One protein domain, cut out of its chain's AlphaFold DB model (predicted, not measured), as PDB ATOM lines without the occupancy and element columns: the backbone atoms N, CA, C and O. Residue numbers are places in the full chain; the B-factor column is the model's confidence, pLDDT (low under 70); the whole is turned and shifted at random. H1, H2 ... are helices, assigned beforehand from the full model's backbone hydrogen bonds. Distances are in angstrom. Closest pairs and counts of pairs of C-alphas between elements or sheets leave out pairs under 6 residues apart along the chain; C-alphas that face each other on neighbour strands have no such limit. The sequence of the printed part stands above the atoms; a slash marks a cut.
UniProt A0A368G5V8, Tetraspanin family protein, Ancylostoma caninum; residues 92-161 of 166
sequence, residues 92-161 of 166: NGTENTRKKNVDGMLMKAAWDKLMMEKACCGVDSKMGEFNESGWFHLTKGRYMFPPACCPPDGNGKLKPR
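This is residues 92 to 161 of the 166 residues of the protein "Tetraspanin family protein" of Ancylostoma caninum (UniProt A0A368G5V8). This domain has little regular structure: one long helix, H1, runs along one side, and winding loops with one short helix, H2, make the opposite side. The last loop stretch, residues 140 to 161, runs from near H2 through the middle to one end of the longest axis. The 70 printed residues hold two named helices, H1 then H2, and no named strand; the class is all helix, with 23 residues in named elements. The whole is compact, with a radius of gyration of the C-alphas of 12.3 A and spans of 35 by 24 by 21 A.

H1, residues 102 to 118, and H2, residues 134 to 139, are apart. In both, every O i to N i+4 pair is within hydrogen-bond range.

H1 is 24.7 A long and begins at C-alpha 102 (144.728, 129.559, 204.520). H2 ends at C-alpha 139 (154.119, 120.455, 189.107).

The C-alphas farthest apart, of Lys 99 and Gly 154, are 35.6 A apart. The printed part has no cut. The link from H1 to H2, 15 residues, is long. Model confidence is under 70 at residues 93 to 103 and 150 to 161.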
ATOM      1  N   ASN A  92     152.480 128.614 197.008       76.38
ATOM      2  CA  ASN A  92     151.902 127.297 196.802       76.38
ATOM      3  C   ASN A  92     151.191 127.258 195.449       76.38
ATOM      4  O   ASN A  92     150.331 128.084 195.156       76.38
ATOM      5  N   GLY A  93     151.569 126.312 194.600       59.78
ATOM      6  CA  GLY A  93     151.294 126.416 193.176       59.78
ATOM      7  C   GLY A  93     149.936 125.971 192.668       59.78
ATOM      8  O   GLY A  93     149.697 126.043 191.466       59.78
ATOM      9  N   THR A  94     149.054 125.487 193.539       55.19
ATOM     10  CA  THR A  94     147.741 124.994 193.122       55.19
ATOM     11  C   THR A  94     146.747 125.003 194.276       55.19
ATOM     12  O   THR A  94     147.111 124.851 195.438       55.19
ATOM     13  N   GLU A  95     145.472 125.111 193.919       53.69
ATOM     14  CA  GLU A  95     144.298 125.065 194.804       53.69
ATOM     15  C   GLU A  95     143.996 123.657 195.377       53.69
ATOM     16  O   GLU A  95     143.210 123.506 196.306       53.69
ATOM     17  N   ASN A  96     144.647 122.609 194.855       47.97
ATOM     18  CA  ASN A  96     144.210 121.211 194.981       47.97
ATOM     19  C   ASN A  96     144.946 120.337 196.013       47.97
ATOM     20  O   ASN A  96     144.743 119.121 196.040       47.97
ATOM     21  N   THR A  97     145.779 120.887 196.897       48.53
ATOM     22  CA  THR A  97     146.337 120.084 197.994       48.53
ATOM     23  C   THR A  97     145.381 120.055 199.185       48.53
ATOM     24  O   THR A  97     145.077 121.068 199.802       48.53
ATOM     25  N   ARG A  98     144.959 118.838 199.542       47.44
ATOM     26  CA  ARG A  98     144.100 118.404 200.665       47.44
ATOM     27  C   ARG A  98     144.487 118.935 202.073       47.44
ATOM     28  O   ARG A  98     143.855 118.573 203.057       47.44
ATOM     29  N   LYS A  99     145.489 119.813 202.188       47.69
ATOM     30  CA  LYS A  99     145.797 120.641 203.364       47.69
ATOM     31  C   LYS A  99     145.557 122.109 203.002       47.69
ATOM     32  O   LYS A  99     146.450 122.779 202.491       47.69
ATOM     33  N   LYS A 100     144.343 122.598 203.270       47.19
ATOM     34  CA  LYS A 100     143.993 124.023 203.191       47.19
ATOM     35  C   LYS A 100     144.736 124.793 204.288       47.19
ATOM     36  O   LYS A 100     144.179 125.047 205.348       47.19
ATOM     37  N   ASN A 101     145.995 125.151 204.053       57.56
ATOM     38  CA  ASN A 101     146.628 126.213 204.828       57.56
ATOM     39  C   ASN A 101     146.154 127.534 204.216       57.56
ATOM     40  O   ASN A 101     146.537 127.854 203.089       57.56
ATOM     41  N   VAL A 102     145.288 128.255 204.933       62.91
ATOM     42  CA  VAL A 102     144.728 129.559 204.520       62.91
ATOM     43  C   VAL A 102     145.844 130.519 204.083       62.91
ATOM     44  O   VAL A 102     145.712 131.220 203.080       62.91
ATOM     45  N   ASP A 103     146.993 130.445 204.753       67.94
ATOM     46  CA  ASP A 103     148.169 131.270 204.481       67.94
ATOM     47  C   ASP A 103     148.735 131.064 203.066       67.94
ATOM     48  O   ASP A 103     149.114 132.021 202.396       67.94
ATOM     49  N   GLY A 104     148.744 129.826 202.558       71.50
ATOM     50  CA  GLY A 104     149.304 129.517 201.237       71.50
ATOM     51  C   GLY A 104     148.475 130.083 200.081       71.50
ATOM     52  O   GLY A 104     149.029 130.454 199.046       71.50
ATOM     53  N   MET A 105     147.154 130.186 200.261       77.62
ATOM     54  CA  MET A 105     146.252 130.776 199.268       77.62
ATOM     55  C   MET A 105     146.423 132.295 199.194       77.62
ATOM     56  O   MET A 105     146.482 132.850 198.097       77.62
ATOM     57  N   LEU A 106     146.564 132.958 200.347       81.88
ATOM     58  CA  LEU A 106     146.806 134.398 200.408       81.88
ATOM     59  C   LEU A 106     148.148 134.762 199.763       81.88
ATOM     60  O   LEU A 106     148.208 135.687 198.955       81.88
ATOM     61  N   MET A 107     149.204 133.992 200.054       82.81
ATOM     62  CA  MET A 107     150.520 134.204 199.442       82.81
ATOM     63  C   MET A 107     150.487 133.998 197.927       82.81
ATOM     64  O   MET A 107     151.092 134.780 197.196       82.81
ATOM     65  N   LYS A 108     149.741 132.996 197.438       85.06
ATOM     66  CA  LYS A 108     149.530 132.800 195.999       85.06
ATOM     67  C   LYS A 108     148.846 134.009 195.361       85.06
ATOM     68  O   LYS A 108     149.339 134.517 194.362       85.06
ATOM     69  N   ALA A 109     147.730 134.463 195.930       86.94
ATOM     70  CA  ALA A 109     146.966 135.579 195.382       86.94
ATOM     71  C   ALA A 109     147.782 136.882 195.357       86.94
ATOM     72  O   ALA A 109     147.752 137.605 194.362       86.94
ATOM     73  N   ALA A 110     148.545 137.155 196.421       89.06
ATOM     74  CA  ALA A 110     149.421 138.321 196.501       89.06
ATOM     75  C   ALA A 110     150.501 138.298 195.408       89.06
ATOM     76  O   ALA A 110     150.681 139.282 194.690       89.06
ATOM     77  N   TRP A 111     151.172 137.158 195.237       88.19
ATOM     78  CA  TRP A 111     152.190 136.988 194.203       88.19
ATOM     79  C   TRP A 111     151.614 137.026 192.790       88.19
ATOM     80  O   TRP A 111     152.183 137.693 191.933       88.19
ATOM     81  N   ASP A 112     150.474 136.380 192.546       87.75
ATOM     82  CA  ASP A 112     149.809 136.421 191.243       87.75
ATOM     83  C   ASP A 112     149.442 137.869 190.866       87.75
ATOM     84  O   ASP A 112     149.683 138.292 189.736       87.75
ATOM     85  N   LYS A 113     148.911 138.658 191.814       87.81
ATOM     86  CA  LYS A 113     148.619 140.086 191.604       87.81
ATOM     87  C   LYS A 113     149.877 140.889 191.297       87.81
ATOM     88  O   LYS A 113     149.875 141.640 190.327       87.81
ATOM     89  N   LEU A 114     150.946 140.691 192.067       88.88
ATOM     90  CA  LEU A 114     152.212 141.392 191.859       88.88
ATOM     91  C   LEU A 114     152.814 141.089 190.477       88.88
ATOM     92  O   LEU A 114     153.195 142.013 189.760       88.88
ATOM     93  N   MET A 115     152.853 139.810 190.088       85.94
ATOM     94  CA  MET A 115     153.378 139.370 188.792       85.94
ATOM     95  C   MET A 115     152.581 139.963 187.629       85.94
ATOM     96  O   MET A 115     153.173 140.438 186.663       85.94
ATOM     97  N   MET A 116     151.247 139.990 187.734       82.31
ATOM     98  CA  MET A 116     150.384 140.568 186.700       82.31
ATOM     99  C   MET A 116     150.509 142.093 186.616       82.31
ATOM    100  O   MET A 116     150.598 142.637 185.520       82.31
ATOM    101  N   GLU A 117     150.532 142.791 187.753       84.38
ATOM    102  CA  GLU A 117     150.541 144.257 187.791       84.38
ATOM    103  C   GLU A 117     151.896 144.845 187.385       84.38
ATOM    104  O   GLU A 117     151.960 145.854 186.684       84.38
ATOM    105  N   LYS A 118     152.995 144.216 187.816       82.44
ATOM    106  CA  LYS A 118     154.361 144.671 187.510       82.44
ATOM    107  C   LYS A 118     154.973 143.957 186.305       82.44
ATOM    108  O   LYS A 118     156.096 144.270 185.920       82.44
ATOM    109  N   ALA A 119     154.239 143.020 185.702       78.06
ATOM    110  CA  ALA A 119     154.675 142.202 184.575       78.06
ATOM    111  C   ALA A 119     156.065 141.563 184.788       78.06
ATOM    112  O   ALA A 119     156.917 141.556 183.892       78.06
ATOM    113  N   CYS A 120     156.296 141.054 186.000       84.06
ATOM    114  CA  CYS A 120     157.534 140.414 186.442       84.06
ATOM    115  C   CYS A 120     157.279 138.973 186.904       84.06
ATOM    116  O   CYS A 120     156.132 138.577 187.117       84.06
ATOM    117  N   CYS A 121     158.346 138.183 187.058       85.25
ATOM    118  CA  CYS A 121     158.234 136.751 187.324       85.25
ATOM    119  C   CYS A 121     159.124 136.250 188.454       85.25
ATOM    120  O   CYS A 121     160.164 135.651 188.216       85.25
ATOM    121  N   GLY A 122     158.686 136.436 189.697       86.38
ATOM    122  CA  GLY A 122     159.519 136.164 190.869       86.38
ATOM    123  C   GLY A 122     160.334 137.397 191.257       86.38
ATOM    124  O   GLY A 122     159.897 138.520 191.009       86.38
ATOM    125  N   VAL A 123     161.487 137.199 191.897       88.75
ATOM    126  CA  VAL A 123     162.297 138.301 192.449       88.75
ATOM    127  C   VAL A 123     163.315 138.801 191.431       88.75
ATOM    128  O   VAL A 123     163.389 139.999 191.163       88.75
ATOM    129  N   ASP A 124     164.081 137.885 190.837       84.69
ATOM    130  CA  ASP A 124     165.091 138.198 189.826       84.69
ATOM    131  C   ASP A 124     164.636 137.836 188.402       84.69
ATOM    132  O   ASP A 124     165.368 138.078 187.444       84.69
ATOM    133  N   SER A 125     163.444 137.247 188.238       81.88
ATOM    134  CA  SER A 125     162.972 136.689 186.958       81.88
ATOM    135  C   SER A 125     163.935 135.659 186.368       81.88
ATOM    136  O   SER A 125     164.067 135.523 185.150       81.88
ATOM    137  N   LYS A 126     164.613 134.910 187.246       79.69
ATOM    138  CA  LYS A 126     165.583 133.885 186.855       79.69
ATOM    139  C   LYS A 126     164.922 132.514 186.759       79.69
ATOM    140  O   LYS A 126     164.018 132.152 187.513       79.69
ATOM    141  N   MET A 127     165.418 131.715 185.821       73.62
ATOM    142  CA  MET A 127     165.033 130.312 185.708       73.62
ATOM    143  C   MET A 127     165.437 129.562 186.985       73.62
ATOM    144  O   MET A 127     166.570 129.681 187.442       73.62
ATOM    145  N   GLY A 128     164.508 128.799 187.567       75.81
ATOM    146  CA  GLY A 128     164.751 128.016 188.783       75.81
ATOM    147  C   GLY A 128     164.439 128.721 190.109       75.81
ATOM    148  O   GLY A 128     164.509 128.064 191.144       75.81
ATOM    149  N   GLU A 129     164.016 129.993 190.122       81.44
ATOM    150  CA  GLU A 129     163.634 130.681 191.376       81.44
ATOM    151  C   GLU A 129     162.454 130.011 192.097       81.44
ATOM    152  O   GLU A 129     162.372 130.020 193.324       81.44
ATOM    153  N   PHE A 130     161.564 129.368 191.343       84.12
ATOM    154  CA  PHE A 130     160.418 128.642 191.887       84.12
ATOM    155  C   PHE A 130     160.757 127.217 192.340       84.12
ATOM    156  O   PHE A 130     159.888 126.568 192.917       84.12
ATOM    157  N   ASN A 131     161.982 126.722 192.123       84.06
ATOM    158  CA  ASN A 131     162.376 125.342 192.442       84.06
ATOM    159  C   ASN A 131     162.216 125.016 193.937       84.06
ATOM    160  O   ASN A 131     161.824 123.916 194.312       84.06
ATOM    161  N   GLU A 132     162.465 126.008 194.793       80.69
ATOM    162  CA  GLU A 132     162.310 125.891 196.247       80.69
ATOM    163  C   GLU A 132     160.904 126.270 196.745       80.69
ATOM    164  O   GLU A 132     160.645 126.238 197.949       80.69
ATOM    165  N   SER A 133     160.001 126.671 195.845       83.00
ATOM    166  CA  SER A 133     158.618 127.010 196.189       83.00
ATOM    167  C   SER A 133     157.726 125.771 196.193       83.00
ATOM    168  O   SER A 133     157.989 124.780 195.503       83.00
ATOM    169  N   GLY A 134     156.605 125.843 196.915       80.44
ATOM    170  CA  GLY A 134     155.596 124.783 196.901       80.44
ATOM    171  C   GLY A 134     155.122 124.438 195.485       80.44
ATOM    172  O   GLY A 134     154.826 123.279 195.197       80.44
ATOM    173  N   TRP A 135     155.122 125.416 194.571       81.06
ATOM    174  CA  TRP A 135     154.722 125.231 193.179       81.06
ATOM    175  C   TRP A 135     155.555 124.186 192.423       81.06
ATOM    176  O   TRP A 135     154.957 123.318 191.786       81.06
ATOM    177  N   PHE A 136     156.887 124.181 192.543       80.94
ATOM    178  CA  PHE A 136     157.734 123.218 191.821       80.94
ATOM    179  C   PHE A 136     157.484 121.771 192.265       80.94
ATOM    180  O   PHE A 136     157.411 120.855 191.439       80.94
ATOM    181  N   HIS A 137     157.276 121.569 193.570       79.44
ATOM    182  CA  HIS A 137     156.926 120.265 194.129       79.44
ATOM    183  C   HIS A 137     155.575 119.745 193.611       79.44
ATOM    184  O   HIS A 137     155.412 118.539 193.424       79.44
ATOM    185  N   LEU A 138     154.617 120.634 193.336       75.25
ATOM    186  CA  LEU A 138     153.282 120.267 192.843       75.25
ATOM    187  C   LEU A 138     153.278 119.927 191.358       75.25
ATOM    188  O   LEU A 138     152.643 118.958 190.948       75.25
ATOM    189  N   THR A 139     154.005 120.694 190.551       74.69
ATOM    190  CA  THR A 139     154.119 120.455 189.107       74.69
ATOM    191  C   THR A 139     155.156 119.389 188.759       74.69
ATOM    192  O   THR A 139     155.298 119.060 187.581       74.69
ATOM    193  N   LYS A 140     155.858 118.816 189.752       77.06
ATOM    194  CA  LYS A 140     156.968 117.862 189.561       77.06
ATOM    195  C   LYS A 140     158.031 118.407 188.595       77.06
ATOM    196  O   LYS A 140     158.534 117.668 187.754       77.06
ATOM    197  N   GLY A 141     158.281 119.715 188.651       70.88
ATOM    198  CA  GLY A 141     159.209 120.411 187.756       70.88
ATOM    199  C   GLY A 141     158.818 120.443 186.273       70.88
ATOM    200  O   GLY A 141     159.649 120.787 185.440       70.88
ATOM    201  N   ARG A 142     157.573 120.097 185.910       70.12
ATOM    202  CA  ARG A 142     157.116 120.129 184.503       70.12
ATOM    203  C   ARG A 142     156.986 121.535 183.939       70.12
ATOM    204  O   ARG A 142     157.128 121.739 182.740       70.12
ATOM    205  N   TYR A 143     156.672 122.483 184.805       72.06
ATOM    206  CA  TYR A 143     156.592 123.889 184.468       72.06
ATOM    207  C   TYR A 143     157.683 124.589 185.277       72.06
ATOM    208  O   TYR A 143     157.926 124.201 186.419       72.06
ATOM    209  N   MET A 144     158.307 125.631 184.718       71.56
ATOM    210  CA  MET A 144     159.293 126.460 185.436       71.56
ATOM    211  C   MET A 144     158.699 127.757 186.025       71.56
ATOM    212  O   MET A 144     159.192 128.237 187.041       71.56
ATOM    213  N   PHE A 145     157.618 128.285 185.437       78.38
ATOM    214  CA  PHE A 145     156.897 129.464 185.932       78.38
ATOM    215  C   PHE A 145     155.395 129.210 186.134       78.38
ATOM    216  O   PHE A 145     154.801 128.449 185.360       78.38
ATOM    217  N   PRO A 146     154.762 129.855 187.137       80.06
ATOM    218  CA  PRO A 146     153.322 129.767 187.357       80.06
ATOM    219  C   PRO A 146     152.509 130.423 186.228       80.06
ATOM    220  O   PRO A 146     153.026 131.256 185.489       80.06
ATOM    221  N   PRO A 147     151.209 130.108 186.096       76.38
ATOM    222  CA  PRO A 147     150.367 130.677 185.040       76.38
ATOM    223  C   PRO A 147     150.215 132.204 185.132       76.38
ATOM    224  O   PRO A 147     150.129 132.856 184.100       76.38
ATOM    225  N   ALA A 148     150.260 132.791 186.337       76.38
ATOM    226  CA  ALA A 148     150.191 134.246 186.534       76.38
ATOM    227  C   ALA A 148     151.382 135.011 185.923       76.38
ATOM    228  O   ALA A 148     151.298 136.210 185.684       76.38
ATOM    229  N   CYS A 149     152.474 134.301 185.642       77.62
ATOM    230  CA  CYS A 149     153.672 134.831 185.007       77.62
ATOM    231  C   CYS A 149     153.552 134.994 183.483       77.62
ATOM    232  O   CYS A 149     154.430 135.580 182.851       77.62
ATOM    233  N   CYS A 150     152.499 134.448 182.869       68.69
ATOM    234  CA  CYS A 150     152.285 134.504 181.429       68.69
ATOM    235  C   CYS A 150     150.973 135.241 181.130       68.69
ATOM    236  O   CYS A 150     149.908 134.692 181.423       68.69
ATOM    237  N   PRO A 151     150.991 136.435 180.509       52.72
ATOM    238  CA  PRO A 151     149.768 136.969 179.931       52.72
ATOM    239  C   PRO A 151     149.325 136.051 178.775       52.72
ATOM    240  O   PRO A 151     150.169 135.631 177.974       52.72
ATOM    241  N   PRO A 152     148.030 135.705 178.662       49.25
ATOM    242  CA  PRO A 152     147.515 135.149 177.421       49.25
ATOM    243  C   PRO A 152     147.646 136.223 176.332       49.25
ATOM    244  O   PRO A 152     147.237 137.365 176.532       49.25
ATOM    245  N   ASP A 153     148.224 135.875 175.181       47.69
ATOM    246  CA  ASP A 153     148.088 136.699 173.975       47.69
ATOM    247  C   ASP A 153     146.589 136.851 173.629       47.69
ATOM    248  O   ASP A 153     145.778 136.033 174.076       47.69
ATOM    249  N   GLY A 154     146.198 137.831 172.802       54.19
ATOM    250  CA  GLY A 154     144.800 138.014 172.358       54.19
ATOM    251  C   GLY A 154     144.156 136.761 171.729       54.19
ATOM    252  O   GLY A 154     142.942 136.696 171.572       54.19
ATOM    253  N   ASN A 155     144.973 135.743 171.439       48.41
ATOM    254  CA  ASN A 155     144.617 134.448 170.870       48.41
ATOM    255  C   ASN A 155     144.673 133.270 171.878       48.41
ATOM    256  O   ASN A 155     144.609 132.109 171.476       48.41
ATOM    257  N   GLY A 156     144.859 133.525 173.180       47.81
ATOM    258  CA  GLY A 156     144.853 132.491 174.227       47.81
ATOM    259  C   GLY A 156     146.064 131.543 174.231       47.81
ATOM    260  O   GLY A 156     145.988 130.448 174.792       47.81
ATOM    261  N   LYS A 157     147.191 131.927 173.613       41.44
ATOM    262  CA  LYS A 157     148.459 131.171 173.639       41.44
ATOM    263  C   LYS A 157     149.490 131.867 174.537       41.44
ATOM    264  O   LYS A 157     149.607 133.089 174.531       41.44
ATOM    265  N   LEU A 158     150.220 131.068 175.319       51.38
ATOM    266  CA  LEU A 158     151.229 131.519 176.285       51.38
ATOM    267  C   LEU A 158     152.503 131.957 175.549       51.38
ATOM    268  O   LEU A 158     153.119 131.140 174.863       51.38
ATOM    269  N   LYS A 159     152.922 133.218 175.709       50.00
ATOM    270  CA  LYS A 159     154.201 133.719 175.186       50.00
ATOM    271  C   LYS A 159     155.171 133.944 176.353       50.00
ATOM    272  O   LYS A 159     154.871 134.771 177.213       50.00
ATOM    273  N   PRO A 160     156.321 133.248 176.422       52.44
ATOM    274  CA  PRO A 160     157.365 133.637 177.359       52.44
ATOM    275  C   PRO A 160     157.848 135.039 176.983       52.44
ATOM    276  O   PRO A 160     158.032 135.344 175.803       52.44
ATOM    277  N   ARG A 161     158.035 135.901 177.988       51.41
ATOM    278  CA  ARG A 161     158.597 137.244 177.821       51.41
ATOM    279  C   ARG A 161     160.064 137.078 177.421       51.41
ATOM    280  O   ARG A 161     160.949 137.020 178.266       51.41
TER     281      ARG A 161